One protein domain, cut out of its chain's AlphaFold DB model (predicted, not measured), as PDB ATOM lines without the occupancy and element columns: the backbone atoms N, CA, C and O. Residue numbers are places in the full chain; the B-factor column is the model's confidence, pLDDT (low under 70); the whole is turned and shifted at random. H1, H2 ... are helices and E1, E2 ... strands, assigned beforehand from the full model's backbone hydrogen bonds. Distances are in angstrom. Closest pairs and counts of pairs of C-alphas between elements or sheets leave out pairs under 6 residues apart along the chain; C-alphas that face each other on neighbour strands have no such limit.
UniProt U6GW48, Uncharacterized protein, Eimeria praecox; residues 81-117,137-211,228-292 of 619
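AT A GLANCE: This is residues 81 to 117, 137 to 211 and 228 to 292 of the 619 residues of an uncharacterized protein of Eimeria praecox (UniProt U6GW48). Picture a twisted wall of seven strands with H7 packed over its E1 and E7 end. From H7 a chain of helices runs on, H2 next to H7, then H5, H6 and H1, while H4, the element farthest from the middle, lies out beyond the E5 end. The printed part has 177 residues, with seven named helices and seven named strands in the order E1 H1 H2 E2 E3 E4 H3 H4 E5 H5 H6 E6 H7 E7. The antiparallel sheet runs E5 E4 E3 E2 E6 E1 E7, and the class is mixed, helices and strands. The whole is compact, with a radius of gyration of the C-alphas of 16.8 A and spans of 50 by 45 by 28 A.

IN THESE COORDINATES: Find C-alpha 81 at (196.324, 218.917, 128.778), where E1, residues 81 to 87, begins. Next come H1, residues 89 to 93, H2, 95 to 104, and E2, 108 to 112. After the first cut look for E3, 146 to 149, E4, 154 to 159, H3, 161 to 166, H4, 179 to 182, E5, 188 to 193, 16.7 A long, and H5, 197 to 211, 21.2 A. After the second cut, H6 spans 232 to 242, E6 spans 247 to 253 over 18.8 A, and H7 runs from C-alpha 263 at (190.486, 212.639, 120.070) to residue 279, 24.4 A. E7, 286 to 290, ends at (199.908, 217.657, 125.130).

HOW THE PARTS SIT: In the sheet, N 83 and O 288 of E1 and E7 are 2.8 A apart, and N 249 and O 84 of E6 and E1 are 2.8 A apart. E3 and E4 form a hairpin, with N 156 and O 148 at 2.7 A. E1, H1, H2, E2 and E6, H7, E7 are split strand-helix-strand units, each with another strand between its two strands, and both crossovers are right-handed. H7 is over E1 and E7 at a height over the sheet of 8.6 A, along the strands at 18 degrees to E1 on the local plane. H2 touches H7 at a shallow tilt of 25 degrees, opposite ways, the closest C-alphas being Leu 97 and Leu 276, 6.0 A apart. H1 touches H6, with the C-alphas of Asp 90 and Leu 241 5.0 A apart. H3 and H4 are apart. Every O i to N i+4 pair is within hydrogen-bond range in H2, H3, H6 and H7; H5 has 10 of 11, H1 has 0 of 1 but 2 of 2 O i to N i+3 pairs, and H4 is too short for an i+4 pair.

THE WHOLE: The C-alphas farthest apart, Phe 178 and Leu 211, are 51.4 A apart. Residues 118 to 136 and 212 to 227 are not printed, with C-alpha gaps of 12.7 A and 17.2 A. The link from H3 to H4 is long, and residues 257 to 262 stand free. Mean pLDDT of the printed part is 74.3; look for values under 70 in residues 113 to 117, 137 to 145, 159 to 189, 204 to 211 and 228 to 229.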
ATOM      1  N   CYS A  81     195.364 217.857 128.508       91.44
ATOM      2  CA  CYS A  81     196.324 218.917 128.778       91.44
ATOM      3  C   CYS A  81     196.541 219.770 127.526       91.44
ATOM      4  O   CYS A  81     196.771 219.227 126.444       91.44
ATOM      5  N   LEU A  82     196.475 221.094 127.674       91.75
ATOM      6  CA  LEU A  82     196.744 222.047 126.594       91.75
ATOM      7  C   LEU A  82     197.994 222.865 126.921       91.75
ATOM      8  O   LEU A  82     198.126 223.377 128.032       91.75
ATOM      9  N   CYS A  83     198.876 223.032 125.942       91.06
ATOM     10  CA  CYS A  83     199.981 223.980 125.969       91.06
ATOM     11  C   CYS A  83     199.570 225.220 125.176       91.06
ATOM     12  O   CYS A  83     199.383 225.156 123.959       91.06
ATOM     13  N   LEU A  84     199.413 226.337 125.880       90.00
ATOM     14  CA  LEU A  84     199.065 227.627 125.300       90.00
ATOM     15  C   LEU A  84     200.332 228.468 125.211       90.00
ATOM     16  O   LEU A  84     201.033 228.618 126.212       90.00
ATOM     17  N   ARG A  85     200.626 229.023 124.039       89.12
ATOM     18  CA  ARG A  85     201.812 229.862 123.828       89.12
ATOM     19  C   ARG A  85     201.458 231.307 123.574       89.12
ATOM     20  O   ARG A  85     200.411 231.571 122.988       89.12
ATOM     21  N   ASN A  86     202.356 232.216 123.951       85.81
ATOM     22  CA  ASN A  86     202.226 233.658 123.706       85.81
ATOM     23  C   ASN A  86     200.883 234.243 124.193       85.81
ATOM     24  O   ASN A  86     200.240 235.024 123.485       85.81
ATOM     25  N   VAL A  87     200.436 233.845 125.386       87.12
ATOM     26  CA  VAL A  87     199.150 234.278 125.941       87.12
ATOM     27  C   VAL A  87     199.345 235.501 126.823       87.12
ATOM     28  O   VAL A  87     200.087 235.460 127.806       87.12
ATOM     29  N   TYR A  88     198.630 236.580 126.516       86.06
ATOM     30  CA  TYR A  88     198.494 237.700 127.439       86.06
ATOM     31  C   TYR A  88     197.512 237.333 128.551       86.06
ATOM     32  O   TYR A  88     196.439 236.777 128.309       86.06
ATOM     33  N   LEU A  89     197.869 237.644 129.797       81.94
ATOM     34  CA  LEU A  89     197.069 237.233 130.953       81.94
ATOM     35  C   LEU A  89     195.708 237.948 131.038       81.94
ATOM     36  O   LEU A  89     194.809 237.481 131.737       81.94
ATOM     37  N   ASP A  90     195.513 239.055 130.323       83.50
ATOM     38  CA  ASP A  90     194.220 239.733 130.220       83.50
ATOM     39  C   ASP A  90     193.197 238.945 129.384       83.50
ATOM     40  O   ASP A  90     191.994 239.096 129.615       83.50
ATOM     41  N   ALA A  91     193.641 238.018 128.524       85.00
ATOM     42  CA  ALA A  91     192.779 237.067 127.820       85.00
ATOM     43  C   ALA A  91     191.950 236.207 128.792       85.00
ATOM     44  O   ALA A  91     190.823 235.818 128.480       85.00
ATOM     45  N   PHE A  92     192.430 235.981 130.024       82.44
ATOM     46  CA  PHE A  92     191.651 235.308 131.073       82.44
ATOM     47  C   PHE A  92     190.456 236.119 131.564       82.44
ATOM     48  O   PHE A  92     189.563 235.560 132.197       82.44
ATOM     49  N   LEU A  93     190.385 237.415 131.252       83.94
ATOM     50  CA  LEU A  93     189.191 238.241 131.409       83.94
ATOM     51  C   LEU A  93     188.265 238.162 130.181       83.94
ATOM     52  O   LEU A  93     187.398 239.018 130.024       83.94
ATOM     53  N   HIS A  94     188.402 237.175 129.299       85.25
ATOM     54  CA  HIS A  94     187.460 236.960 128.205       85.25
ATOM     55  C   HIS A  94     186.361 235.976 128.617       85.25
ATOM     56  O   HIS A  94     186.629 234.805 128.882       85.25
ATOM     57  N   LEU A  95     185.104 236.437 128.660       86.00
ATOM     58  CA  LEU A  95     183.984 235.634 129.171       86.00
ATOM     59  C   LEU A  95     183.803 234.289 128.445       86.00
ATOM     60  O   LEU A  95     183.652 233.284 129.140       86.00
ATOM     61  N   PRO A  96     183.828 234.218 127.098       87.81
ATOM     62  CA  PRO A  96     183.726 232.937 126.400       87.81
ATOM     63  C   PRO A  96     184.841 231.958 126.779       87.81
ATOM     64  O   PRO A  96     184.562 230.791 127.034       87.81
ATOM     65  N   LEU A  97     186.084 232.441 126.908       88.12
ATOM     66  CA  LEU A  97     187.219 231.599 127.297       88.12
ATOM     67  C   LEU A  97     187.039 231.061 128.724       88.12
ATOM     68  O   LEU A  97     187.249 229.876 128.973       88.12
ATOM     69  N   GLN A  98     186.575 231.908 129.649       87.81
ATOM     70  CA  GLN A  98     186.241 231.487 131.011       87.81
ATOM     71  C   GLN A  98     185.112 230.448 131.036       87.81
ATOM     72  O   GLN A  98     185.174 229.495 131.806       87.81
ATOM     73  N   GLN A  99     184.062 230.618 130.226       88.31
ATOM     74  CA  GLN A  99     182.949 229.664 130.160       88.31
ATOM     75  C   GLN A  99     183.401 228.313 129.605       88.31
ATOM     76  O   GLN A  99     183.036 227.276 130.163       88.31
ATOM     77  N   LEU A 100     184.222 228.328 128.555       90.62
ATOM     78  CA  LEU A 100     184.774 227.123 127.959       90.62
ATOM     79  C   LEU A 100     185.669 226.381 128.957       90.62
ATOM     80  O   LEU A 100     185.374 225.239 129.313       90.62
ATOM     81  N   LEU A 101     186.709 227.047 129.467       89.44
ATOM     82  CA  LEU A 101     187.685 226.421 130.354       89.44
ATOM     83  C   LEU A 101     187.074 226.081 131.715       89.44
ATOM     84  O   LEU A 101     187.064 224.916 132.085       89.44
ATOM     85  N   LEU A 102     186.508 227.043 132.449       87.69
ATOM     86  CA  LEU A 102     186.104 226.829 133.848       87.69
ATOM     87  C   LEU A 102     184.786 226.062 133.990       87.69
ATOM     88  O   LEU A 102     184.643 225.260 134.908       87.69
ATOM     89  N   LYS A 103     183.799 226.305 133.114       87.38
ATOM     90  CA  LYS A 103     182.465 225.691 133.266       87.38
ATOM     91  C   LYS A 103     182.313 224.398 132.484       87.38
ATOM     92  O   LYS A 103     181.858 223.411 133.054       87.38
ATOM     93  N   ARG A 104     182.646 224.407 131.189       89.69
ATOM     94  CA  ARG A 104     182.443 223.239 130.319       89.69
ATOM     95  C   ARG A 104     183.513 222.173 130.556       89.69
ATOM     96  O   ARG A 104     183.166 221.004 130.667       89.69
ATOM     97  N   TRP A 105     184.769 222.590 130.700       90.50
ATOM     98  CA  TRP A 105     185.923 221.687 130.794       90.50
ATOM     99  C   TRP A 105     186.601 221.642 132.173       90.50
ATOM    100  O   TRP A 105     187.612 220.962 132.339       90.50
ATOM    101  N   LYS A 106     186.057 222.360 133.170       89.75
ATOM    102  CA  LYS A 106     186.553 222.418 134.563       89.75
ATOM    103  C   LYS A 106     188.068 222.656 134.687       89.75
ATOM    104  O   LYS A 106     188.716 222.149 135.593       89.75
ATOM    105  N   GLY A 107     188.623 223.429 133.764       88.44
ATOM    106  CA  GLY A 107     190.050 223.597 133.577       88.44
ATOM    107  C   GLY A 107     190.737 224.393 134.679       88.44
ATOM    108  O   GLY A 107     190.173 225.340 135.223       88.44
ATOM    109  N   SER A 108     191.986 224.036 134.954       89.38
ATOM    110  CA  SER A 108     192.933 224.829 135.739       89.38
ATOM    111  C   SER A 108     194.157 225.138 134.882       89.38
ATOM    112  O   SER A 108     194.605 224.283 134.129       89.38
ATOM    113  N   VAL A 109     194.705 226.344 134.975       88.50
ATOM    114  CA  VAL A 109     195.812 226.819 134.134       88.50
ATOM    115  C   VAL A 109     196.955 227.304 135.009       88.50
ATOM    116  O   VAL A 109     196.719 227.890 136.061       88.50
ATOM    117  N   VAL A 110     198.193 227.099 134.582       86.19
ATOM    118  CA  VAL A 110     199.376 227.629 135.261       86.19
ATOM    119  C   VAL A 110     200.408 228.116 134.259       86.19
ATOM    120  O   VAL A 110     200.547 227.556 133.173       86.19
ATOM    121  N   THR A 111     201.136 229.169 134.616       79.62
ATOM    122  CA  THR A 111     202.280 229.642 133.837       79.62
ATOM    123  C   THR A 111     203.381 228.606 133.779       79.62
ATOM    124  O   THR A 111     203.739 228.000 134.788       79.62
ATOM    125  N   TRP A 112     203.951 228.465 132.594       71.38
ATOM    126  CA  TRP A 112     204.953 227.478 132.260       71.38
ATOM    127  C   TRP A 112     206.107 228.152 131.522       71.38
ATOM    128  O   TRP A 112     205.900 229.054 130.714       71.38
ATOM    129  N   ARG A 113     207.340 227.738 131.820       60.72
ATOM    130  CA  ARG A 113     208.549 228.259 131.158       60.72
ATOM    131  C   ARG A 113     209.335 227.200 130.391       60.72
ATOM    132  O   ARG A 113     210.392 227.513 129.851       60.72
ATOM    133  N   GLY A 114     208.819 225.975 130.325       52.12
ATOM    134  CA  GLY A 114     209.555 224.842 129.783       52.12
ATOM    135  C   GLY A 114     210.775 224.458 130.620       52.12
ATOM    136  O   GLY A 114     211.136 225.145 131.576       52.12
ATOM    137  N   PRO A 115     211.407 223.323 130.299       40.91
ATOM    138  CA  PRO A 115     212.697 222.968 130.872       40.91
ATOM    139  C   PRO A 115     213.763 223.963 130.398       40.91
ATOM    140  O   PRO A 115     214.144 223.952 129.236       40.91
ATOM    141  N   GLY A 116     214.192 224.843 131.309       34.50
ATOM    142  CA  GLY A 116     215.440 225.615 131.276       34.50
ATOM    143  C   GLY A 116     215.817 226.313 129.961       34.50
ATOM    144  O   GLY A 116     216.476 225.722 129.123       34.50
ATOM    145  N   GLY A 117     215.534 227.617 129.858       32.09
ATOM    146  CA  GLY A 117     216.307 228.573 129.046       32.09
ATOM    147  C   GLY A 117     216.314 228.383 127.521       32.09
ATOM    148  O   GLY A 117     217.009 227.533 126.983       32.09
ATOM    149  N   ILE A 137     208.314 218.366 132.535       45.97
ATOM    150  CA  ILE A 137     207.915 219.766 132.716       45.97
ATOM    151  C   ILE A 137     208.913 220.468 133.647       45.97
ATOM    152  O   ILE A 137     209.074 220.070 134.799       45.97
ATOM    153  N   GLY A 138     209.586 221.491 133.113       39.53
ATOM    154  CA  GLY A 138     210.527 222.332 133.849       39.53
ATOM    155  C   GLY A 138     209.876 223.286 134.847       39.53
ATOM    156  O   GLY A 138     208.656 223.463 134.857       39.53
ATOM    157  N   ASP A 139     210.733 223.915 135.655       44.41
ATOM    158  CA  ASP A 139     210.385 224.834 136.740       44.41
ATOM    159  C   ASP A 139     209.339 225.879 136.329       44.41
ATOM    160  O   ASP A 139     209.452 226.552 135.299       44.41
ATOM    161  N   THR A 140     208.349 226.111 137.194       46.53
ATOM    162  CA  THR A 140     207.330 227.160 137.001       46.53
ATOM    163  C   THR A 140     207.861 228.580 137.228       46.53
ATOM    164  O   THR A 140     207.089 229.529 137.331       46.53
ATOM    165  N   GLY A 141     209.183 228.765 137.185       41.22
ATOM    166  CA  GLY A 141     209.838 230.060 137.254       41.22
ATOM    167  C   GLY A 141     210.026 230.544 138.686       41.22
ATOM    168  O   GLY A 141     209.294 231.418 139.163       41.22
ATOM    169  N   GLY A 142     211.088 230.053 139.324       44.84
ATOM    170  CA  GLY A 142     211.704 230.737 140.454       44.84
ATOM    171  C   GLY A 142     212.039 232.183 140.064       44.84
ATOM    172  O   GLY A 142     212.596 232.437 138.996       44.84
ATOM    173  N   ASP A 143     211.625 233.128 140.908       47.62
ATOM    174  CA  ASP A 143     211.868 234.584 140.854       47.62
ATOM    175  C   ASP A 143     211.105 235.475 139.856       47.62
ATOM    176  O   ASP A 143     211.263 236.696 139.919       47.62
ATOM    177  N   ARG A 144     210.227 234.955 138.986       56.22
ATOM    178  CA  ARG A 144     209.475 235.798 138.022       56.22
ATOM    179  C   ARG A 144     207.969 235.845 138.288       56.22
ATOM    180  O   ARG A 144     207.440 235.073 139.085       56.22
ATOM    181  N   ASN A 145     207.285 236.779 137.622       64.50
ATOM    182  CA  ASN A 145     205.830 236.890 137.682       64.50
ATOM    183  C   ASN A 145     205.191 235.605 137.127       64.50
ATOM    184  O   ASN A 145     205.502 235.202 136.003       64.50
ATOM    185  N   THR A 146     204.326 234.966 137.913       73.25
ATOM    186  CA  THR A 146     203.616 233.729 137.546       73.25
ATOM    187  C   THR A 146     202.124 233.881 137.794       73.25
ATOM    188  O   THR A 146     201.694 234.701 138.611       73.25
ATOM    189  N   ALA A 147     201.324 233.102 137.074       78.38
ATOM    190  CA  ALA A 147     199.876 233.102 137.197       78.38
ATOM    191  C   ALA A 147     199.360 231.668 137.272       78.38
ATOM    192  O   ALA A 147     199.782 230.804 136.506       78.38
ATOM    193  N   SER A 148     198.422 231.426 138.174       82.69
ATOM    194  CA  SER A 148     197.645 230.194 138.228       82.69
ATOM    195  C   SER A 148     196.162 230.541 138.234       82.69
ATOM    196  O   SER A 148     195.746 231.480 138.903       82.69
ATOM    197  N   LEU A 149     195.354 229.818 137.470       85.38
ATOM    198  CA  LEU A 149     193.900 229.914 137.435       85.38
ATOM    199  C   LEU A 149     193.335 228.561 137.850       85.38
ATOM    200  O   LEU A 149     193.608 227.553 137.209       85.38
ATOM    201  N   GLN A 150     192.551 228.539 138.916       85.06
ATOM    202  CA  GLN A 150     191.881 227.342 139.403       85.06
ATOM    203  C   GLN A 150     190.480 227.209 138.794       85.06
ATOM    204  O   GLN A 150     189.868 228.191 138.361       85.06
ATOM    205  N   ASN A 151     189.970 225.978 138.786       80.56
ATOM    206  CA  ASN A 151     188.654 225.610 138.255       80.56
ATOM    207  C   ASN A 151     187.474 226.388 138.880       80.56
ATOM    208  O   ASN A 151     186.459 226.611 138.220       80.56
ATOM    209  N   ASP A 152     187.609 226.856 140.120       75.94
ATOM    210  CA  ASP A 152     186.628 227.679 140.834       75.94
ATOM    211  C   ASP A 152     186.611 229.152 140.372       75.94
ATOM    212  O   ASP A 152     185.797 229.954 140.837       75.94
ATOM    213  N   GLY A 153     187.478 229.520 139.423       79.06
ATOM    214  CA  GLY A 153     187.611 230.881 138.918       79.06
ATOM    215  C   GLY A 153     188.449 231.788 139.814       79.06
ATOM    216  O   GLY A 153     188.356 233.016 139.705       79.06
ATOM    217  N   VAL A 154     189.266 231.215 140.694       81.62
ATOM    218  CA  VAL A 154     190.288 231.951 141.430       81.62
ATOM    219  C   VAL A 154     191.583 231.966 140.627       81.62
ATOM    220  O   VAL A 154     192.199 230.935 140.380       81.62
ATOM    221  N   MET A 155     192.026 233.161 140.250       80.81
ATOM    222  CA  MET A 155     193.342 233.403 139.675       80.81
ATOM    223  C   MET A 155     194.287 233.953 140.744       80.81
ATOM    224  O   MET A 155     193.944 234.902 141.449       80.81
ATOM    225  N   ILE A 156     195.480 233.384 140.866       78.56
ATOM    226  CA  ILE A 156     196.552 233.881 141.721       78.56
ATOM    227  C   ILE A 156     197.660 234.417 140.826       78.56
ATOM    228  O   ILE A 156     198.161 233.707 139.961       78.56
ATOM    229  N   LEU A 157     198.066 235.659 141.063       75.50
ATOM    230  CA  LEU A 157     199.253 236.245 140.450       75.50
ATOM    231  C   LEU A 157     200.349 236.352 141.503       75.50
ATOM    232  O   LEU A 157     200.161 237.024 142.521       75.50
ATOM    233  N   LYS A 158     201.487 235.713 141.255       76.00
ATOM    234  CA  LYS A 158     202.747 235.965 141.956       76.00
ATOM    235  C   LYS A 158     203.429 237.102 141.208       76.00
ATOM    236  O   LYS A 158     203.695 236.973 140.019       76.00
ATOM    237  N   LEU A 159     203.670 238.216 141.885       69.94
ATOM    238  CA  LEU A 159     204.303 239.404 141.329       69.94
ATOM    239  C   LEU A 159     205.559 239.754 142.122       69.94
ATOM    240  O   LEU A 159     205.579 239.632 143.350       69.94
ATOM    241  N   ASP A 160     206.593 240.237 141.447       68.88
ATOM    242  CA  ASP A 160     207.725 240.862 142.121       68.88
ATOM    243  C   ASP A 160     207.315 242.203 142.781       68.88
ATOM    244  O   ASP A 160     206.249 242.780 142.522       68.88
ATOM    245  N   ARG A 161     208.173 242.714 143.673       65.00
ATOM    246  CA  ARG A 161     207.902 243.943 144.437       65.00
ATOM    247  C   ARG A 161     207.742 245.168 143.551       65.00
ATOM    248  O   ARG A 161     206.907 246.016 143.853       65.00
ATOM    249  N   PHE A 162     208.602 245.291 142.548       67.06
ATOM    250  CA  PHE A 162     208.672 246.459 141.685       67.06
ATOM    251  C   PHE A 162     207.406 246.533 140.834       67.06
ATOM    252  O   PHE A 162     206.702 247.537 140.875       67.06
ATOM    253  N   THR A 163     207.045 245.425 140.191       66.19
ATOM    254  CA  THR A 163     205.822 245.260 139.410       66.19
ATOM    255  C   THR A 163     204.586 245.554 140.262       66.19
ATOM    256  O   THR A 163     203.741 246.357 139.871       66.19
ATOM    257  N   ALA A 164     204.492 245.005 141.479       66.12
ATOM    258  CA  ALA A 164     203.363 245.290 142.369       66.12
ATOM    259  C   ALA A 164     203.254 246.784 142.754       66.12
ATOM    260  O   ALA A 164     202.148 247.319 142.840       66.12
ATOM    261  N   GLN A 165     204.390 247.459 142.975       66.62
ATOM    262  CA  GLN A 165     204.440 248.886 143.315       66.62
ATOM    263  C   GLN A 165     204.085 249.786 142.127       66.62
ATOM    264  O   GLN A 165     203.296 250.714 142.294       66.62
ATOM    265  N   VAL A 166     204.621 249.499 140.936       62.88
ATOM    266  CA  VAL A 166     204.321 250.233 139.694       62.88
ATOM    267  C   VAL A 166     202.835 250.140 139.354       62.88
ATOM    268  O   VAL A 166     202.226 251.127 138.947       62.88
ATOM    269  N   LEU A 167     202.227 248.977 139.587       60.00
ATOM    270  CA  LEU A 167     200.803 248.755 139.341       60.00
ATOM    271  C   LEU A 167     199.883 249.343 140.417       60.00
ATOM    272  O   LEU A 167     198.661 249.252 140.287       60.00
ATOM    273  N   GLY A 168     200.440 249.953 141.471       54.94
ATOM    274  CA  GLY A 168     199.662 250.531 142.568       54.94
ATOM    275  C   GLY A 168     198.782 249.498 143.275       54.94
ATOM    276  O   GLY A 168     197.714 249.835 143.787       54.94
ATOM    277  N   LEU A 169     199.192 248.227 143.257       59.19
ATOM    278  CA  LEU A 169     198.443 247.141 143.866       59.19
ATOM    279  C   LEU A 169     198.735 247.124 145.367       59.19
ATOM    280  O   LEU A 169     199.803 246.690 145.803       59.19
ATOM    281  N   ASP A 170     197.761 247.546 146.174       51.88
ATOM    282  CA  ASP A 170     197.743 247.225 147.600       51.88
ATOM    283  C   ASP A 170     197.571 245.715 147.721       51.88
ATOM    284  O   ASP A 170     196.483 245.175 147.555       51.88
ATOM    285  N   THR A 171     198.663 244.990 147.923       51.53
ATOM    286  CA  THR A 171     198.638 243.527 147.940       51.53
ATOM    287  C   THR A 171     197.781 243.056 149.107       51.53
ATOM    288  O   THR A 171     198.141 243.266 150.266       51.53
ATOM    289  N   TRP A 172     196.652 242.413 148.797       44.56
ATOM    290  CA  TRP A 172     195.641 241.977 149.772       44.56
ATOM    291  C   TRP A 172     196.182 240.946 150.770       44.56
ATOM    292  O   TRP A 172     195.597 240.724 151.828       44.56
ATOM    293  N   ILE A 173     197.323 240.330 150.461       48.84
ATOM    294  CA  ILE A 173     197.939 239.297 151.282       48.84
ATOM    295  C   ILE A 173     199.153 239.906 151.985       48.84
ATOM    296  O   ILE A 173     200.276 239.901 151.475       48.84
ATOM    297  N   ARG A 174     198.945 240.438 153.198       41.91
ATOM    298  CA  ARG A 174     200.055 240.612 154.144       41.91
ATOM    299  C   ARG A 174     200.519 239.221 154.550       41.91
ATOM    300  O   ARG A 174     199.999 238.650 155.502       41.91
ATOM    301  N   LEU A 175     201.517 238.712 153.836       43.09
ATOM    302  CA  LEU A 175     202.219 237.497 154.225       43.09
ATOM    303  C   LEU A 175     202.694 237.646 155.687       43.09
ATOM    304  O   LEU A 175     203.295 238.686 156.023       43.09
ATOM    305  N   PRO A 176     202.415 236.657 156.557       41.16
ATOM    306  CA  PRO A 176     202.947 236.588 157.910       41.16
ATOM    307  C   PRO A 176     204.453 236.879 157.955       41.16
ATOM    308  O   PRO A 176     205.196 236.578 157.022       41.16
ATOM    309  N   HIS A 177     204.930 237.465 159.058       39.12
ATOM    310  CA  HIS A 177     206.310 237.963 159.168       39.12
ATOM    311  C   HIS A 177     207.386 236.881 158.926       39.12
ATOM    312  O   HIS A 177     208.509 237.211 158.548       39.12
ATOM    313  N   PHE A 178     207.052 235.603 159.119       38.31
ATOM    314  CA  PHE A 178     207.954 234.479 158.867       38.31
ATOM    315  C   PHE A 178     208.033 234.080 157.382       38.31
ATOM    316  O   PHE A 178     209.131 233.807 156.913       38.31
ATOM    317  N   MET A 179     206.937 234.162 156.611       36.03
ATOM    318  CA  MET A 179     206.944 233.916 155.154       36.03
ATOM    319  C   MET A 179     207.744 234.981 154.391       36.03
ATOM    320  O   MET A 179     208.301 234.721 153.330       36.03
ATOM    321  N   ARG A 180     207.875 236.189 154.960       44.44
ATOM    322  CA  ARG A 180     208.741 237.249 154.407       44.44
ATOM    323  C   ARG A 180     210.228 236.878 154.382       44.44
ATOM    324  O   ARG A 180     210.984 237.584 153.727       44.44
ATOM    325  N   LYS A 181     210.647 235.857 155.143       38.88
ATOM    326  CA  LYS A 181     212.039 235.390 155.202       38.88
ATOM    327  C   LYS A 181     212.316 234.198 154.275       38.88
ATOM    328  O   LYS A 181     213.475 233.997 153.943       38.88
ATOM    329  N   SER A 182     211.294 233.418 153.907       39.16
ATOM    330  CA  SER A 182     211.417 232.228 153.044       39.16
ATOM    331  C   SER A 182     211.146 232.513 151.566       39.16
ATOM    332  O   SER A 182     211.584 231.755 150.712       39.16
ATOM    333  N   LEU A 183     210.430 233.596 151.261       44.19
ATOM    334  CA  LEU A 183     210.255 234.093 149.897       44.19
ATOM    335  C   LEU A 183     211.372 235.087 149.547       44.19
ATOM    336  O   LEU A 183     211.841 235.793 150.449       44.19
ATOM    337  N   PRO A 184     211.748 235.216 148.259       44.88
ATOM    338  CA  PRO A 184     212.618 236.294 147.809       44.88
ATOM    339  C   PRO A 184     212.107 237.633 148.367       44.88
ATOM    340  O   PRO A 184     210.893 237.886 148.337       44.88
ATOM    341  N   PRO A 185     212.982 238.487 148.930       46.09
ATOM    342  CA  PRO A 185     212.574 239.713 149.605       46.09
ATOM    343  C   PRO A 185     211.877 240.669 148.628       46.09
ATOM    344  O   PRO A 185     212.506 241.500 147.983       46.09
ATOM    345  N   GLY A 186     210.548 240.578 148.533       55.47
ATOM    346  CA  GLY A 186     209.775 241.400 147.609       55.47
ATOM    347  C   GLY A 186     208.562 240.742 146.959       55.47
ATOM    348  O   GLY A 186     207.685 241.477 146.521       55.47
ATOM    349  N   THR A 187     208.459 239.413 146.936       56.97
ATOM    350  CA  THR A 187     207.348 238.727 146.254       56.97
ATOM    351  C   THR A 187     205.993 239.049 146.891       56.97
ATOM    352  O   THR A 187     205.837 239.123 148.118       56.97
ATOM    353  N   ARG A 188     204.995 239.272 146.039       64.94
ATOM    354  CA  ARG A 188     203.624 239.641 146.380       64.94
ATOM    355  C   ARG A 188     202.650 238.711 145.677       64.94
ATOM    356  O   ARG A 188     202.874 238.340 144.535       64.94
ATOM    357  N   TYR A 189     201.552 238.379 146.346       68.50
ATOM    358  CA  TYR A 189     200.483 237.578 145.756       68.50
ATOM    359  C   TYR A 189     199.204 238.400 145.651       68.50
ATOM    360  O   TYR A 189     198.824 239.101 146.597       68.50
ATOM    361  N   LEU A 190     198.531 238.286 144.511       70.50
ATOM    362  CA  LEU A 190     197.212 238.852 144.274       70.50
ATOM    363  C   LEU A 190     196.237 237.719 143.954       70.50
ATOM    364  O   LEU A 190     196.395 237.026 142.956       70.50
ATOM    365  N   LYS A 191     195.221 237.549 144.805       76.19
ATOM    366  CA  LYS A 191     194.108 236.623 144.577       76.19
ATOM    367  C   LYS A 191     192.967 237.373 143.898       76.19
ATOM    368  O   LYS A 191     192.487 238.375 144.426       76.19
ATOM    369  N   ILE A 192     192.519 236.876 142.755       76.12
ATOM    370  CA  ILE A 192     191.506 237.494 141.902       76.12
ATOM    371  C   ILE A 192     190.401 236.471 141.673       76.12
ATOM    372  O   ILE A 192     190.658 235.386 141.173       76.12
ATOM    373  N   ASN A 193     189.158 236.818 141.990       80.25
ATOM    374  CA  ASN A 193     188.018 236.030 141.531       80.25
ATOM    375  C   ASN A 193     187.600 236.541 140.142       80.25
ATOM    376  O   ASN A 193     186.983 237.605 140.037       80.25
ATOM    377  N   VAL A 194     187.943 235.804 139.082       79.62
ATOM    378  CA  VAL A 194     187.634 236.212 137.698       79.62
ATOM    379  C   VAL A 194     186.144 236.083 137.367       79.62
ATOM    380  O   VAL A 194     185.662 236.759 136.460       79.62
ATOM    381  N   GLN A 195     185.394 235.304 138.152       79.69
ATOM    382  CA  GLN A 195     183.938 235.169 138.052       79.69
ATOM    383  C   GLN A 195     183.173 236.240 138.848       79.69
ATOM    384  O   GLN A 195     181.939 236.231 138.883       79.69
ATOM    385  N   HIS A 196     183.869 237.189 139.486       82.56
ATOM    386  CA  HIS A 196     183.220 238.232 140.273       82.56
ATOM    387  C   HIS A 196     182.201 239.021 139.417       82.56
ATOM    388  O   HIS A 196     182.534 239.442 138.303       82.56
ATOM    389  N   PRO A 197     180.981 239.322 139.914       78.69
ATOM    390  CA  PRO A 197     179.940 239.977 139.114       78.69
ATOM    391  C   PRO A 197     180.358 241.324 138.519       78.69
ATOM    392  O   PRO A 197     179.836 241.747 137.492       78.69
ATOM    393  N   ALA A 198     181.284 242.041 139.160       76.00
ATOM    394  CA  ALA A 198     181.828 243.280 138.605       76.00
ATOM    395  C   ALA A 198     182.750 243.049 137.394       76.00
ATOM    396  O   ALA A 198     182.821 243.924 136.544       76.00
ATOM    397  N   VAL A 199     183.413 241.898 137.276       77.62
ATOM    398  CA  VAL A 199     184.225 241.531 136.105       77.62
ATOM    399  C   VAL A 199     183.307 241.047 134.979       77.62
ATOM    400  O   VAL A 199     183.296 241.623 133.892       77.62
ATOM    401  N   VAL A 200     182.427 240.090 135.284       79.12
ATOM    402  CA  VAL A 200     181.520 239.462 134.306       79.12
ATOM    403  C   VAL A 200     180.541 240.461 133.677       79.12
ATOM    404  O   VAL A 200     180.289 240.403 132.474       79.12
ATOM    405  N   ARG A 201     179.986 241.405 134.459       76.25
ATOM    406  CA  ARG A 201     179.047 242.419 133.933       76.25
ATOM    407  C   ARG A 201     179.653 243.252 132.804       76.25
ATOM    408  O   ARG A 201     178.964 243.516 131.828       76.25
ATOM    409  N   HIS A 202     180.922 243.632 132.917       73.44
ATOM    410  CA  HIS A 202     181.567 244.470 131.904       73.44
ATOM    411  C   HIS A 202     181.892 243.694 130.631       73.44
ATOM    412  O   HIS A 202     181.753 244.237 129.541       73.44
ATOM    413  N   GLN A 203     182.220 242.407 130.748       72.81
ATOM    414  CA  GLN A 203     182.438 241.548 129.583       72.81
ATOM    415  C   GLN A 203     181.153 241.343 128.768       72.81
ATOM    416  O   GLN A 203     181.195 241.431 127.546       72.81
ATOM    417  N   LYS A 204     180.000 241.134 129.426       68.69
ATOM    418  CA  LYS A 204     178.703 240.977 128.734       68.69
ATOM    419  C   LYS A 204     178.365 242.187 127.859       68.69
ATOM    420  O   LYS A 204     178.002 242.021 126.700       68.69
ATOM    421  N   VAL A 205     178.572 243.392 128.394       65.81
ATOM    422  CA  VAL A 205     178.340 244.654 127.674       65.81
ATOM    423  C   VAL A 205     179.255 244.779 126.449       65.81
ATOM    424  O   VAL A 205     178.811 245.221 125.391       65.81
ATOM    425  N   ILE A 206     180.522 244.363 126.552       64.06
ATOM    426  CA  ILE A 206     181.462 244.384 125.418       64.06
ATOM    427  C   ILE A 206     181.001 243.428 124.309       64.06
ATOM    428  O   ILE A 206     181.007 243.815 123.139       64.06
ATOM    429  N   THR A 207     180.564 242.214 124.656       64.06
ATOM    430  CA  THR A 207     180.084 241.222 123.681       64.06
ATOM    431  C   THR A 207     178.817 241.686 122.966       64.06
ATOM    432  O   THR A 207     178.758 241.628 121.740       64.06
ATOM    433  N   GLU A 208     177.828 242.207 123.699       60.16
ATOM    434  CA  GLU A 208     176.592 242.748 123.114       60.16
ATOM    435  C   GLU A 208     176.880 243.915 122.162       60.16
ATOM    436  O   GLU A 208     176.330 243.974 121.064       60.16
ATOM    437  N   ASN A 209     177.796 244.812 122.539       59.31
ATOM    438  CA  ASN A 209     178.201 245.927 121.687       59.31
ATOM    439  C   ASN A 209     178.960 245.463 120.434       59.31
ATOM    440  O   ASN A 209     178.787 246.048 119.369       59.31
ATOM    441  N   ARG A 210     179.791 244.415 120.533       58.16
ATOM    442  CA  ARG A 210     180.511 243.845 119.382       58.16
ATOM    443  C   ARG A 210     179.555 243.155 118.405       58.16
ATOM    444  O   ARG A 210     179.699 243.351 117.204       58.16
ATOM    445  N   LEU A 211     178.568 242.418 118.917       55.91
ATOM    446  CA  LEU A 211     177.532 241.764 118.111       55.91
ATOM    447  C   LEU A 211     176.628 242.783 117.409       55.91
ATOM    448  O   LEU A 211     176.399 242.653 116.212       55.91
ATOM    449  N   TYR A 228     177.607 251.462 130.750       60.22
ATOM    450  CA  TYR A 228     178.037 251.741 132.115       60.22
ATOM    451  C   TYR A 228     179.575 251.717 132.172       60.22
ATOM    452  O   TYR A 228     180.185 250.796 131.616       60.22
ATOM    453  N   PRO A 229     180.215 252.721 132.798       66.94
ATOM    454  CA  PRO A 229     181.667 252.793 132.843       66.94
ATOM    455  C   PRO A 229     182.227 251.543 133.534       66.94
ATOM    456  O   PRO A 229     181.617 251.067 134.499       66.94
ATOM    457  N   PRO A 230     183.384 251.017 133.082       73.44
ATOM    458  CA  PRO A 230     183.910 249.786 133.628       73.44
ATOM    459  C   PRO A 230     184.119 249.882 135.134       73.44
ATOM    460  O   PRO A 230     184.587 250.908 135.628       73.44
ATOM    461  N   SER A 231     183.768 248.827 135.877       80.25
ATOM    462  CA  SER A 231     183.959 248.832 137.331       80.25
ATOM    463  C   SER A 231     185.417 249.125 137.656       80.25
ATOM    464  O   SER A 231     186.316 248.662 136.952       80.25
ATOM    465  N   ARG A 232     185.662 249.842 138.757       76.81
ATOM    466  CA  ARG A 232     187.030 250.132 139.215       76.81
ATOM    467  C   ARG A 232     187.873 248.859 139.329       76.81
ATOM    468  O   ARG A 232     189.019 248.868 138.905       76.81
ATOM    469  N   LEU A 233     187.269 247.763 139.804       77.12
ATOM    470  CA  LEU A 233     187.910 246.451 139.868       77.12
ATOM    471  C   LEU A 233     188.335 245.952 138.481       77.12
ATOM    472  O   LEU A 233     189.488 245.589 138.298       77.12
ATOM    473  N   TYR A 234     187.431 245.957 137.497       79.31
ATOM    474  CA  TYR A 234     187.750 245.525 136.132       79.31
ATOM    475  C   TYR A 234     188.846 246.394 135.499       79.31
ATOM    476  O   TYR A 234     189.793 245.857 134.940       79.31
ATOM    477  N   GLN A 235     188.773 247.722 135.652       78.19
ATOM    478  CA  GLN A 235     189.799 248.638 135.136       78.19
ATOM    479  C   GLN A 235     191.172 248.396 135.779       78.19
ATOM    480  O   GLN A 235     192.186 248.410 135.088       78.19
ATOM    481  N   GLN A 236     191.214 248.177 137.097       74.75
ATOM    482  CA  GLN A 236     192.453 247.869 137.817       74.75
ATOM    483  C   GLN A 236     193.039 246.523 137.383       74.75
ATOM    484  O   GLN A 236     194.241 246.438 137.138       74.75
ATOM    485  N   LEU A 237     192.198 245.494 137.236       76.75
ATOM    486  CA  LEU A 237     192.620 244.176 136.760       76.75
ATOM    487  C   LEU A 237     193.162 244.245 135.336       76.75
ATOM    488  O   LEU A 237     194.251 243.744 135.088       76.75
ATOM    489  N   GLN A 238     192.446 244.908 134.430       79.56
ATOM    490  CA  GLN A 238     192.873 245.057 133.045       79.56
ATOM    491  C   GLN A 238     194.239 245.744 132.957       79.56
ATOM    492  O   GLN A 238     195.129 245.198 132.323       79.56
ATOM    493  N   ARG A 239     194.445 246.870 133.662       76.44
ATOM    494  CA  ARG A 239     195.751 247.562 133.705       76.44
ATOM    495  C   ARG A 239     196.867 246.688 134.272       76.44
ATOM    496  O   ARG A 239     197.997 246.756 133.804       76.44
ATOM    497  N   SER A 240     196.551 245.894 135.295       73.44
ATOM    498  CA  SER A 240     197.530 245.016 135.939       73.44
ATOM    499  C   SER A 240     197.958 243.895 135.001       73.44
ATOM    500  O   SER A 240     199.146 243.663 134.830       73.44
ATOM    501  N   LEU A 241     197.000 243.235 134.353       77.19
ATOM    502  CA  LEU A 241     197.260 242.109 133.458       77.19
ATOM    503  C   LEU A 241     197.875 242.547 132.127       77.19
ATOM    504  O   LEU A 241     198.776 241.875 131.645       77.19
ATOM    505  N   SER A 242     197.458 243.690 131.571       75.12
ATOM    506  CA  SER A 242     197.994 244.216 130.306       75.12
ATOM    507  C   SER A 242     199.457 244.652 130.399       75.12
ATOM    508  O   SER A 242     200.118 244.819 129.384       75.12
ATOM    509  N   SER A 243     199.945 244.914 131.613       70.06
ATOM    510  CA  SER A 243     201.349 245.264 131.854       70.06
ATOM    511  C   SER A 243     202.281 244.050 131.887       70.06
ATOM    512  O   SER A 243     203.499 244.218 131.891       70.06
ATOM    513  N   LEU A 244     201.717 242.840 131.962       72.88
ATOM    514  CA  LEU A 244     202.479 241.605 132.041       72.88
ATOM    515  C   LEU A 244     202.799 241.131 130.626       72.88
ATOM    516  O   LEU A 244     201.935 241.124 129.748       72.88
ATOM    517  N   GLU A 245     204.052 240.736 130.420       75.06
ATOM    518  CA  GLU A 245     204.486 240.127 129.165       75.06
ATOM    519  C   GLU A 245     203.669 238.861 128.866       75.06
ATOM    520  O   GLU A 245     203.209 238.189 129.799       75.06
ATOM    521  N   PRO A 246     203.479 238.520 127.580       81.25
ATOM    522  CA  PRO A 246     202.857 237.262 127.215       81.25
ATOM    523  C   PRO A 246     203.672 236.096 127.780       81.25
ATOM    524  O   PRO A 246     204.903 236.125 127.828       81.25
ATOM    525  N   VAL A 247     202.963 235.065 128.216       83.25
ATOM    526  CA  VAL A 247     203.533 233.893 128.880       83.25
ATOM    527  C   VAL A 247     203.011 232.623 128.233       83.25
ATOM    528  O   VAL A 247     201.904 232.588 127.691       83.25
ATOM    529  N   ASP A 248     203.808 231.565 128.323       85.00
ATOM    530  CA  ASP A 248     203.343 230.229 127.991       85.00
ATOM    531  C   ASP A 248     202.650 229.616 129.208       85.00
ATOM    532  O   ASP A 248     202.998 229.886 130.362       85.00
ATOM    533  N   LEU A 249     201.628 228.809 128.954       86.81
ATOM    534  CA  LEU A 249     200.751 228.259 129.975       86.81
ATOM    535  C   LEU A 249     200.490 226.779 129.710       86.81
ATOM    536  O   LEU A 249     200.358 226.347 128.565       86.81
ATOM    537  N   LEU A 250     200.332 226.019 130.787       88.62
ATOM    538  CA  LEU A 250     199.783 224.673 130.749       88.62
ATOM    539  C   LEU A 250     198.388 224.684 131.360       88.62
ATOM    540  O   LEU A 250     198.176 225.218 132.447       88.62
ATOM    541  N   SER A 251     197.439 224.076 130.661       90.38
ATOM    542  CA  SER A 251     196.068 223.883 131.115       90.38
ATOM    543  C   SER A 251     195.826 222.408 131.398       90.38
ATOM    544  O   SER A 251     196.162 221.558 130.577       90.38
ATOM    545  N   SER A 252     195.244 222.111 132.552       91.69
ATOM    546  CA  SER A 252     194.699 220.816 132.944       91.69
ATOM    547  C   SER A 252     193.188 220.886 132.807       91.69
ATOM    548  O   SER A 252     192.560 221.674 133.510       91.69
ATOM    549  N   THR A 253     192.585 220.100 131.918       91.69
ATOM    550  CA  THR A 253     191.134 220.107 131.685       91.69
ATOM    551  C   THR A 253     190.540 218.704 131.753       91.69
ATOM    552  O   THR A 253     191.226 217.711 131.496       91.69
ATOM    553  N   ALA A 254     189.255 218.620 132.096       89.88
ATOM    554  CA  ALA A 254     188.479 217.389 132.066       89.88
ATOM    555  C   ALA A 254     187.438 217.442 130.940       89.88
ATOM    556  O   ALA A 254     186.591 218.341 130.949       89.88
ATOM    557  N   PRO A 255     187.445 216.478 130.001       87.50
ATOM    558  CA  PRO A 255     186.386 216.369 129.014       87.50
ATOM    559  C   PRO A 255     185.027 216.117 129.684       87.50
ATOM    560  O   PRO A 255     184.954 215.385 130.683       87.50
ATOM    561  N   PRO A 256     183.937 216.684 129.131       86.75
ATOM    562  CA  PRO A 256     182.582 216.285 129.484       86.75
ATOM    563  C   PRO A 256     182.415 214.765 129.392       86.75
ATOM    564  O   PRO A 256     183.073 214.109 128.591       86.75
ATOM    565  N   GLU A 257     181.509 214.186 130.184       82.69
ATOM    566  CA  GLU A 257     181.332 212.724 130.243       82.69
ATOM    567  C   GLU A 257     181.096 212.078 128.872       82.69
ATOM    568  O   GLU A 257     181.605 210.990 128.622       82.69
ATOM    569  N   ARG A 258     180.383 212.776 127.979       83.69
ATOM    570  CA  ARG A 258     180.083 212.323 126.611       83.69
ATOM    571  C   ARG A 258     181.302 212.300 125.686       83.69
ATOM    572  O   ARG A 258     181.305 211.537 124.731       83.69
ATOM    573  N   ASP A 259     182.324 213.091 126.004       84.00
ATOM    574  CA  ASP A 259     183.488 213.346 125.151       84.00
ATOM    575  C   ASP A 259     184.762 212.669 125.703       84.00
ATOM    576  O   ASP A 259     185.874 212.891 125.214       84.00
ATOM    577  N   ARG A 260     184.634 211.845 126.756       80.56
ATOM    578  CA  ARG A 260     185.767 211.136 127.371       80.56
ATOM    579  C   ARG A 260     186.446 210.219 126.354       80.56
ATOM    580  O   ARG A 260     185.806 209.379 125.736       80.56
ATOM    581  N   GLY A 261     187.763 210.364 126.223       79.50
ATOM    582  CA  GLY A 261     188.573 209.585 125.279       79.50
ATOM    583  C   GLY A 261     188.420 209.965 123.798       79.50
ATOM    584  O   GLY A 261     189.144 209.406 122.982       79.50
ATOM    585  N   SER A 262     187.551 210.919 123.432       88.19
ATOM    586  CA  SER A 262     187.447 211.384 122.041       88.19
ATOM    587  C   SER A 262     188.646 212.259 121.674       88.19
ATOM    588  O   SER A 262     188.925 213.267 122.329       88.19
ATOM    589  N   ILE A 263     189.358 211.873 120.614       87.44
ATOM    590  CA  ILE A 263     190.486 212.639 120.070       87.44
ATOM    591  C   ILE A 263     189.957 213.885 119.352       87.44
ATOM    592  O   ILE A 263     190.508 214.974 119.514       87.44
ATOM    593  N   GLU A 264     188.849 213.744 118.624       89.19
ATOM    594  CA  GLU A 264     188.166 214.828 117.921       89.19
ATOM    595  C   GLU A 264     187.740 215.929 118.890       89.19
ATOM    596  O   GLU A 264     188.093 217.082 118.672       89.19
ATOM    597  N   ALA A 265     187.091 215.585 120.008       89.12
ATOM    598  CA  ALA A 265     186.647 216.575 120.990       89.12
ATOM    599  C   ALA A 265     187.816 217.355 121.624       89.12
ATOM    600  O   ALA A 265     187.683 218.535 121.951       89.12
ATOM    601  N   ARG A 266     188.985 216.719 121.794       90.44
ATOM    602  CA  ARG A 266     190.202 217.391 122.291       90.44
ATOM    603  C   ARG A 266     190.794 218.335 121.253       90.44
ATOM    604  O   ARG A 266     191.264 219.410 121.619       90.44
ATOM    605  N   ARG A 267     190.765 217.941 119.977       90.38
ATOM    606  CA  ARG A 267     191.192 218.789 118.860       90.38
ATOM    607  C   ARG A 267     190.266 219.997 118.710       90.38
ATOM    608  O   ARG A 267     190.755 221.119 118.673       90.38
ATOM    609  N   GLU A 268     188.952 219.779 118.736       91.62
ATOM    610  CA  GLU A 268     187.945 220.847 118.706       91.62
ATOM    611  C   GLU A 268     188.114 221.820 119.877       91.62
ATOM    612  O   GLU A 268     188.074 223.032 119.679       91.62
ATOM    613  N   LEU A 269     188.374 221.316 121.091       92.88
ATOM    614  CA  LEU A 269     188.704 222.174 122.230       92.88
ATOM    615  C   LEU A 269     189.938 223.035 121.951       92.88
ATOM    616  O   LEU A 269     189.922 224.225 122.260       92.88
ATOM    617  N   ALA A 270     191.018 222.445 121.434       93.00
ATOM    618  CA  ALA A 270     192.253 223.176 121.182       93.00
ATOM    619  C   ALA A 270     192.034 224.308 120.164       93.00
ATOM    620  O   ALA A 270     192.440 225.441 120.424       93.00
ATOM    621  N   GLU A 271     191.313 224.020 119.078       92.31
ATOM    622  CA  GLU A 271     190.920 224.994 118.054       92.31
ATOM    623  C   GLU A 271     190.018 226.101 118.627       92.31
ATOM    624  O   GLU A 271     190.263 227.289 118.401       92.31
ATOM    625  N   GLU A 272     189.006 225.740 119.426       93.62
ATOM    626  CA  GLU A 272     188.094 226.698 120.064       93.62
ATOM    627  C   GLU A 272     188.851 227.613 121.042       93.62
ATOM    628  O   GLU A 272     188.685 228.836 121.016       93.62
ATOM    629  N   VAL A 273     189.741 227.053 121.869       93.12
ATOM    630  CA  VAL A 273     190.585 227.820 122.797       93.12
ATOM    631  C   VAL A 273     191.502 228.776 122.039       93.12
ATOM    632  O   VAL A 273     191.598 229.944 122.416       93.12
ATOM    633  N   GLU A 274     192.142 228.326 120.961       92.31
ATOM    634  CA  GLU A 274     193.024 229.166 120.150       92.31
ATOM    635  C   GLU A 274     192.283 230.354 119.528       92.31
ATOM    636  O   GLU A 274     192.725 231.501 119.645       92.31
ATOM    637  N   LEU A 275     191.115 230.104 118.931       91.69
ATOM    638  CA  LEU A 275     190.264 231.149 118.364       91.69
ATOM    639  C   LEU A 275     189.855 232.177 119.425       91.69
ATOM    640  O   LEU A 275     189.909 233.387 119.179       91.69
ATOM    641  N   LEU A 276     189.485 231.717 120.621       90.88
ATOM    642  CA  LEU A 276     189.094 232.591 121.723       90.88
ATOM    643  C   LEU A 276     190.272 233.393 122.295       90.88
ATOM    644  O   LEU A 276     190.082 234.557 122.654       90.88
ATOM    645  N   LEU A 277     191.477 232.823 122.357       89.94
ATOM    646  CA  LEU A 277     192.697 233.533 122.766       89.94
ATOM    647  C   LEU A 277     193.050 234.651 121.774       89.94
ATOM    648  O   LEU A 277     193.281 235.795 122.171       89.94
ATOM    649  N   ARG A 278     192.981 234.362 120.472       87.25
ATOM    650  CA  ARG A 278     193.204 235.369 119.424       87.25
ATOM    651  C   ARG A 278     192.150 236.472 119.456       87.25
ATOM    652  O   ARG A 278     192.483 237.654 119.384       87.25
ATOM    653  N   ALA A 279     190.881 236.110 119.651       83.44
ATOM    654  CA  ALA A 279     189.777 237.064 119.738       83.44
ATOM    655  C   ALA A 279     189.810 237.958 120.992       83.44
ATOM    656  O   ALA A 279     189.139 238.998 121.002       83.44
ATOM    657  N   SER A 280     190.557 237.556 122.027       79.62
ATOM    658  CA  SER A 280     190.624 238.211 123.338       79.62
ATOM    659  C   SER A 280     191.863 239.074 123.570       79.62
ATOM    660  O   SER A 280     192.021 239.600 124.665       79.62
ATOM    661  N   GLY A 281     192.696 239.275 122.545       76.62
ATOM    662  CA  GLY A 281     193.865 240.158 122.625       76.62
ATOM    663  C   GLY A 281     195.214 239.445 122.571       76.62
ATOM    664  O   GLY A 281     196.237 240.115 122.626       76.62
ATOM    665  N   SER A 282     195.237 238.119 122.387       85.69
ATOM    666  CA  SER A 282     196.469 237.354 122.139       85.69
ATOM    667  C   SER A 282     196.560 236.904 120.671       85.69
ATOM    668  O   SER A 282     196.358 235.728 120.379       85.69
ATOM    669  N   PRO A 283     196.844 237.810 119.710       83.25
ATOM    670  CA  PRO A 283     196.753 237.514 118.274       83.25
ATOM    671  C   PRO A 283     197.724 236.420 117.812       83.25
ATOM    672  O   PRO A 283     197.420 235.698 116.868       83.25
ATOM    673  N   ASN A 284     198.858 236.279 118.503       87.19
ATOM    674  CA  ASN A 284     199.902 235.298 118.200       87.19
ATOM    675  C   ASN A 284     199.804 234.041 119.081       87.19
ATOM    676  O   ASN A 284     200.770 233.277 119.159       87.19
ATOM    677  N   ALA A 285     198.683 233.853 119.787       88.38
ATOM    678  CA  ALA A 285     198.493 232.680 120.620       88.38
ATOM    679  C   ALA A 285     198.291 231.420 119.774       88.38
ATOM    680  O   ALA A 285     197.584 231.438 118.761       88.38
ATOM    681  N   ALA A 286     198.893 230.332 120.247       88.69
ATOM    682  CA  ALA A 286     198.753 228.990 119.695       88.69
ATOM    683  C   ALA A 286     198.358 228.015 120.808       88.69
ATOM    684  O   ALA A 286     198.805 228.175 121.949       88.69
ATOM    685  N   CYS A 287     197.543 227.013 120.480       91.44
ATOM    686  CA  CYS A 287     197.075 225.996 121.416       91.44
ATOM    687  C   CYS A 287     197.425 224.600 120.897       91.44
ATOM    688  O   CYS A 287     196.997 224.208 119.819       91.44
ATOM    689  N   ASN A 288     198.176 223.826 121.682       89.31
ATOM    690  CA  ASN A 288     198.542 222.455 121.329       89.31
ATOM    691  C   ASN A 288     198.050 221.469 122.386       89.31
ATOM    692  O   ASN A 288     198.174 221.729 123.583       89.31
ATOM    693  N   VAL A 289     197.553 220.311 121.954       88.50
ATOM    694  CA  VAL A 289     197.240 219.203 122.865       88.50
ATOM    695  C   VAL A 289     198.540 218.517 123.274       88.50
ATOM    696  O   VAL A 289     199.349 218.142 122.429       88.50
ATOM    697  N   VAL A 290     198.744 218.350 124.577       87.50
ATOM    698  CA  VAL A 290     199.908 217.657 125.130       87.50
ATOM    699  C   VAL A 290     199.588 216.173 125.264       87.50
ATOM    700  O   VAL A 290     198.642 215.788 125.957       87.50
ATOM    701  N   GLN A 291     200.391 215.332 124.616       85.38
ATOM    702  CA  GLN A 291     200.271 213.885 124.733       85.38
ATOM    703  C   GLN A 291     200.849 213.409 126.067       85.38
ATOM    704  O   GLN A 291     202.004 213.677 126.403       85.38
ATOM    705  N   LEU A 292     200.031 212.682 126.827       85.50
ATOM    706  CA  LEU A 292     200.457 212.072 128.081       85.50
ATOM    707  C   LEU A 292     201.314 210.835 127.797       85.50
ATOM    708  O   LEU A 292     200.954 209.983 126.985       85.50
TER     709      LEU A 292